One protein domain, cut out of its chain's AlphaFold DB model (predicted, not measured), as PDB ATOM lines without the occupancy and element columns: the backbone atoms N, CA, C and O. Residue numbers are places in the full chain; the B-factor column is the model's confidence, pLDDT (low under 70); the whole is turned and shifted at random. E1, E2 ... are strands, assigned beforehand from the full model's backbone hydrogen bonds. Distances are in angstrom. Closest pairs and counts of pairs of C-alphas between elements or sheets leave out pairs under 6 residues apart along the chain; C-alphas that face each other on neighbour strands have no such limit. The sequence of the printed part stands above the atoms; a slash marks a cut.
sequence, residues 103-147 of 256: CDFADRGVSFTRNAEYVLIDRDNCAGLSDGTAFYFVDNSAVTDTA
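This is residues 103 to 147 of the 256 residues of an uncharacterized protein of Xanthomonadales bacterium (UniProt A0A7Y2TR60). With little regular structure, this is a small, strongly twisted sheet of two hairpins side by side, E1 with E2 and E3 with E4, while residues 103 to 108 and the long loop 121 to 134 lie to one side of it. Of 45 printed residues, 17 are in named elements, all strand: E1, E2, E3, E4 along the chain, no named helix. The mixed sheet has the order E2 E1 E4 E3. The whole is compact, radius of gyration of the C-alphas 9.2 A, spanning 21 by 20 by 16 A.

E1, residues 111 to 114, and E2, residues 117 to 120, form an antiparallel hairpin, with N 112 and O 119 2.8 A apart. E3, residues 135 to 139, and E4, residues 142 to 145, form another, with N 136 and O 144 2.9 A apart. E1 and E4 are parallel at 51 degrees, with N 113 and O 143 2.8 A apart. E2 and E3 are edge strands and apart.

E1, 10.0 A long, begins at C-alpha 111 (-39.531, -14.742, 48.511). E2 is 10.4 A and E3 12.0 A long. E4, 10.7 A long, ends at C-alpha 145 (-42.498, -24.616, 42.759).

The farthest C-alphas, of Asp 124 and Asp 139, are 22.9 A apart. The link E2 to E3 is long. The printed part has no cut, and no printed residue is under 70 in pLDDT.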
ATOM      1  N   CYS A 103     -35.241 -17.563  39.071       95.94
ATOM      2  CA  CYS A 103     -34.427 -16.374  38.822       95.94
ATOM      3  C   CYS A 103     -35.183 -15.258  38.096       95.94
ATOM      4  O   CYS A 103     -34.777 -14.100  38.189       95.94
ATOM      5  N   ASP A 104     -36.304 -15.561  37.435       95.19
ATOM      6  CA  ASP A 104     -37.151 -14.532  36.833       95.19
ATOM      7  C   ASP A 104     -37.719 -13.587  37.913       95.19
ATOM      8  O   ASP A 104     -37.990 -12.423  37.619       95.19
ATOM      9  N   PHE A 105     -37.829 -14.041  39.170       94.81
ATOM     10  CA  PHE A 105     -38.269 -13.246  40.323       94.81
ATOM     11  C   PHE A 105     -37.145 -12.505  41.065       94.81
ATOM     12  O   PHE A 105     -37.441 -11.755  41.999       94.81
ATOM     13  N   ALA A 106     -35.880 -12.676  40.666       95.38
ATOM     14  CA  ALA A 106     -34.741 -12.092  41.371       95.38
ATOM     15  C   ALA A 106     -34.863 -10.568  41.522       95.38
ATOM     16  O   ALA A 106     -35.210  -9.853  40.576       95.38
ATOM     17  N   ASP A 107     -34.577 -10.082  42.732       90.56
ATOM     18  CA  ASP A 107     -34.607  -8.669  43.126       90.56
ATOM     19  C   ASP A 107     -35.986  -7.984  43.013       90.56
ATOM     20  O   ASP A 107     -36.081  -6.758  43.101       90.56
ATOM     21  N   ARG A 108     -37.082  -8.743  42.851       92.00
ATOM     22  CA  ARG A 108     -38.453  -8.191  42.783       92.00
ATOM     23  C   ARG A 108     -39.142  -8.072  44.142       92.00
ATOM     24  O   ARG A 108     -40.324  -7.748  44.203       92.00
ATOM     25  N   GLY A 109     -38.425  -8.351  45.232       92.25
ATOM     26  CA  GLY A 109     -39.002  -8.386  46.578       92.25
ATOM     27  C   GLY A 109     -39.918  -9.590  46.824       92.25
ATOM     28  O   GLY A 109     -40.730  -9.546  47.741       92.25
ATOM     29  N   VAL A 110     -39.792 -10.639  46.008       95.19
ATOM     30  CA  VAL A 110     -40.518 -11.905  46.149       95.19
ATOM     31  C   VAL A 110     -39.627 -12.905  46.877       95.19
ATOM     32  O   VAL A 110     -38.418 -12.961  46.640       95.19
ATOM     33  N   SER A 111     -40.219 -13.686  47.773       96.81
ATOM     34  CA  SER A 111     -39.531 -14.742  48.511       96.81
ATOM     35  C   SER A 111     -39.877 -16.106  47.932       96.81
ATOM     36  O   SER A 111     -41.016 -16.343  47.542       96.81
ATOM     37  N   PHE A 112     -38.912 -17.013  47.887       97.00
ATOM     38  CA  PHE A 112     -39.177 -18.424  47.671       97.00
ATOM     39  C   PHE A 112     -39.549 -19.052  49.010       97.00
ATOM     40  O   PHE A 112     -38.889 -18.775  50.014       97.00
ATOM     41  N   THR A 113     -40.594 -19.874  49.030       96.62
ATOM     42  CA  THR A 113     -41.024 -20.592  50.229       96.62
ATOM     43  C   THR A 113     -41.084 -22.092  50.008       96.62
ATOM     44  O   THR A 113     -41.421 -22.576  48.922       96.62
ATOM     45  N   ARG A 114     -40.732 -22.835  51.054       95.25
ATOM     46  CA  ARG A 114     -40.911 -24.279  51.128       95.25
ATOM     47  C   ARG A 114     -41.050 -24.695  52.579       95.25
ATOM     48  O   ARG A 114     -40.134 -24.469  53.357       95.25
ATOM     49  N   ASN A 115     -42.135 -25.399  52.904       95.12
ATOM     50  CA  ASN A 115     -42.323 -25.970  54.241       95.12
ATOM     51  C   ASN A 115     -42.248 -24.896  55.345       95.12
ATOM     52  O   ASN A 115     -41.563 -25.090  56.346       95.12
ATOM     53  N   ALA A 116     -42.918 -23.760  55.121       91.69
ATOM     54  CA  ALA A 116     -42.903 -22.581  55.995       91.69
ATOM     55  C   ALA A 116     -41.528 -21.899  56.194       91.69
ATOM     56  O   ALA A 116     -41.395 -21.004  57.028       91.69
ATOM     57  N   GLU A 117     -40.506 -22.261  55.415       93.44
ATOM     58  CA  GLU A 117     -39.237 -21.533  55.369       93.44
ATOM     59  C   GLU A 117     -39.225 -20.558  54.194       93.44
ATOM     60  O   GLU A 117     -39.485 -20.945  53.055       93.44
ATOM     61  N   TYR A 118     -38.866 -19.300  54.464       95.06
ATOM     62  CA  TYR A 118     -38.858 -18.226  53.475       95.06
ATOM     63  C   TYR A 118     -37.438 -17.725  53.215       95.06
ATOM     64  O   TYR A 118     -36.678 -17.436  54.140       95.06
ATOM     65  N   VAL A 119     -37.098 -17.562  51.937       95.38
ATOM     66  CA  VAL A 119     -35.823 -16.990  51.493       95.38
ATOM     67  C   VAL A 119     -36.098 -15.919  50.448       95.38
ATOM     68  O   VAL A 119     -36.793 -16.164  49.465       95.38
ATOM     69  N   LEU A 120     -35.564 -14.712  50.644       95.81
ATOM     70  CA  LEU A 120     -35.699 -13.639  49.657       95.81
ATOM     71  C   LEU A 120     -34.945 -14.009  48.371       95.81
ATOM     72  O   LEU A 120     -33.783 -14.399  48.445       95.81
ATOM     73  N   ILE A 121     -35.583 -13.868  47.207       96.44
ATOM     74  CA  ILE A 121     -34.970 -14.237  45.925       96.44
ATOM     75  C   ILE A 121     -34.083 -13.094  45.428       96.44
ATOM     76  O   ILE A 121     -34.554 -11.976  45.188       96.44
ATOM     77  N   ASP A 122     -32.810 -13.397  45.202       96.25
ATOM     78  CA  ASP A 122     -31.828 -12.493  44.605       96.25
ATOM     79  C   ASP A 122     -31.035 -13.206  43.499       96.25
ATOM     80  O   ASP A 122     -31.201 -14.402  43.243       96.25
ATOM     81  N   ARG A 123     -30.186 -12.461  42.786       95.69
ATOM     82  CA  ARG A 123     -29.387 -13.019  41.679       95.69
ATOM     83  C   ARG A 123     -28.322 -14.014  42.127       95.69
ATOM     84  O   ARG A 123     -27.865 -14.797  41.297       95.69
ATOM     85  N   ASP A 124     -27.918 -13.961  43.390       96.38
ATOM     86  CA  ASP A 124     -26.841 -14.782  43.929       96.38
ATOM     87  C   ASP A 124     -27.367 -16.157  44.361       96.38
ATOM     88  O   ASP A 124     -26.667 -17.162  44.226       96.38
ATOM     89  N   ASN A 125     -28.610 -16.221  44.846       96.25
ATOM     90  CA  ASN A 125     -29.210 -17.432  45.395       96.25
ATOM     91  C   ASN A 125     -30.197 -18.136  44.455       96.25
ATOM     92  O   ASN A 125     -30.381 -19.346  44.593       96.25
ATOM     93  N   CYS A 126     -30.798 -17.435  43.483       95.69
ATOM     94  CA  CYS A 126     -31.950 -17.961  42.749       95.69
ATOM     95  C   CYS A 126     -31.661 -19.293  42.044       95.69
ATOM     96  O   CYS A 126     -32.480 -20.206  42.093       95.69
ATOM     97  N   ALA A 127     -30.466 -19.458  41.469       94.69
ATOM     98  CA  ALA A 127     -30.079 -20.679  40.766       94.69
ATOM     99  C   ALA A 127     -30.033 -21.926  41.673       94.69
ATOM    100  O   ALA A 127     -30.036 -23.040  41.162       94.69
ATOM    101  N   GLY A 128     -29.973 -21.751  42.999       95.25
ATOM    102  CA  GLY A 128     -29.962 -22.838  43.979       95.25
ATOM    103  C   GLY A 128     -31.300 -23.093  44.682       95.25
ATOM    104  O   GLY A 128     -31.379 -24.032  45.469       95.25
ATOM    105  N   LEU A 129     -32.336 -22.279  44.441       95.50
ATOM    106  CA  LEU A 129     -33.612 -22.383  45.167       95.50
ATOM    107  C   LEU A 129     -34.550 -23.452  44.589       95.50
ATOM    108  O   LEU A 129     -35.235 -24.147  45.342       95.50
ATOM    109  N   SER A 130     -34.606 -23.594  43.262       95.62
ATOM    110  CA  SER A 130     -35.454 -24.586  42.596       95.62
ATOM    111  C   SER A 130     -35.018 -24.832  41.151       95.62
ATOM    112  O   SER A 130     -34.747 -23.887  40.413       95.62
ATOM    113  N   ASP A 131     -35.055 -26.101  40.739       93.06
ATOM    114  CA  ASP A 131     -34.930 -26.545  39.342       93.06
ATOM    115  C   ASP A 131     -36.298 -26.649  38.626       93.06
ATOM    116  O   ASP A 131     -36.407 -27.201  37.528       93.06
ATOM    117  N   GLY A 132     -37.379 -26.196  39.269       92.81
ATOM    118  CA  GLY A 132     -38.734 -26.251  38.729       92.81
ATOM    119  C   GLY A 132     -38.958 -25.279  37.568       92.81
ATOM    120  O   GLY A 132     -38.283 -24.263  37.441       92.81
ATOM    121  N   THR A 133     -39.955 -25.579  36.732       94.44
ATOM    122  CA  THR A 133     -40.335 -24.744  35.574       94.44
ATOM    123  C   THR A 133     -41.707 -24.090  35.716       94.44
ATOM    124  O   THR A 133     -42.171 -23.437  34.788       94.44
ATOM    125  N   ALA A 134     -42.392 -24.325  36.834       96.50
ATOM    126  CA  ALA A 134     -43.706 -23.779  37.138       96.50
ATOM    127  C   ALA A 134     -43.700 -23.272  38.578       96.50
ATOM    128  O   ALA A 134     -43.318 -24.011  39.491       96.50
ATOM    129  N   PHE A 135     -44.120 -22.024  38.753       97.56
ATOM    130  CA  PHE A 135     -44.074 -21.311  40.023       97.56
ATOM    131  C   PHE A 135     -45.448 -20.759  40.367       97.56
ATOM    132  O   PHE A 135     -46.196 -20.357  39.482       97.56
ATOM    133  N   TYR A 136     -45.770 -20.764  41.652       97.38
ATOM    134  CA  TYR A 136     -47.103 -20.506  42.174       97.38
ATOM    135  C   TYR A 136     -46.981 -19.502  43.309       97.38
ATOM    136  O   TYR A 136     -46.218 -19.746  44.246       97.38
ATOM    137  N   PHE A 137     -47.716 -18.395  43.232       95.56
ATOM    138  CA  PHE A 137     -47.843 -17.470  44.355       95.56
ATOM    139  C   PHE A 137     -48.753 -18.086  45.407       95.56
ATOM    140  O   PHE A 137     -49.935 -18.291  45.150       95.56
ATOM    141  N   VAL A 138     -48.187 -18.398  46.570       94.62
ATOM    142  CA  VAL A 138     -48.926 -18.927  47.729       94.62
ATOM    143  C   VAL A 138     -49.300 -17.830  48.722       94.62
ATOM    144  O   VAL A 138     -50.113 -18.063  49.604       94.62
ATOM    145  N   ASP A 139     -48.731 -16.638  48.543       91.44
ATOM    146  CA  ASP A 139     -49.063 -15.411  49.264       91.44
ATOM    147  C   ASP A 139     -48.743 -14.191  48.370       91.44
ATOM    148  O   ASP A 139     -48.173 -14.341  47.286       91.44
ATOM    149  N   ASN A 140     -49.035 -12.973  48.827       87.88
ATOM    150  CA  ASN A 140     -48.842 -11.704  48.119       87.88
ATOM    151  C   ASN A 140     -47.398 -11.458  47.650       87.88
ATOM    152  O   ASN A 140     -47.171 -10.768  46.652       87.88
ATOM    153  N   SER A 141     -46.402 -11.985  48.365       93.12
ATOM    154  CA  SER A 141     -44.987 -11.873  47.979       93.12
ATOM    155  C   SER A 141     -44.168 -13.144  48.203       93.12
ATOM    156  O   SER A 141     -42.944 -13.070  48.342       93.12
ATOM    157  N   ALA A 142     -44.814 -14.313  48.182       95.25
ATOM    158  CA  ALA A 142     -44.144 -15.605  48.318       95.25
ATOM    159  C   ALA A 142     -44.530 -16.577  47.194       95.25
ATOM    160  O   ALA A 142     -45.711 -16.773  46.905       95.25
ATOM    161  N   VAL A 143     -43.525 -17.213  46.587       96.81
ATOM    162  CA  VAL A 143     -43.687 -18.213  45.526       96.81
ATOM    163  C   VAL A 143     -43.083 -19.554  45.915       96.81
ATOM    164  O   VAL A 143     -42.078 -19.623  46.617       96.81
ATOM    165  N   THR A 144     -43.650 -20.630  45.386       97.75
ATOM    166  CA  THR A 144     -43.084 -21.982  45.458       97.75
ATOM    167  C   THR A 144     -43.124 -22.644  44.083       97.75
ATOM    168  O   THR A 144     -43.871 -22.229  43.201       97.75
ATOM    169  N   ASP A 145     -42.345 -23.706  43.895       97.19
ATOM    170  CA  ASP A 145     -42.498 -24.616  42.759       97.19
ATOM    171  C   ASP A 145     -43.593 -25.679  43.002       97.19
ATOM    172  O   ASP A 145     -44.213 -25.746  44.070       97.19
ATOM    173  N   THR A 146     -43.809 -26.563  42.021       96.75
ATOM    174  CA  THR A 146     -44.803 -27.648  42.092       96.75
ATOM    175  C   THR A 146     -44.602 -28.596  43.281       96.75
ATOM    176  O   THR A 146     -45.575 -29.157  43.789       96.75
ATOM    177  N   ALA A 147     -43.359 -28.839  43.708       96.25
ATOM    178  CA  ALA A 147     -43.085 -29.731  44.829       96.25
ATOM    179  C   ALA A 147     -43.472 -29.069  46.153       96.25
ATOM    180  O   ALA A 147     -44.137 -29.706  46.971       96.25
TER     181      ALA A 147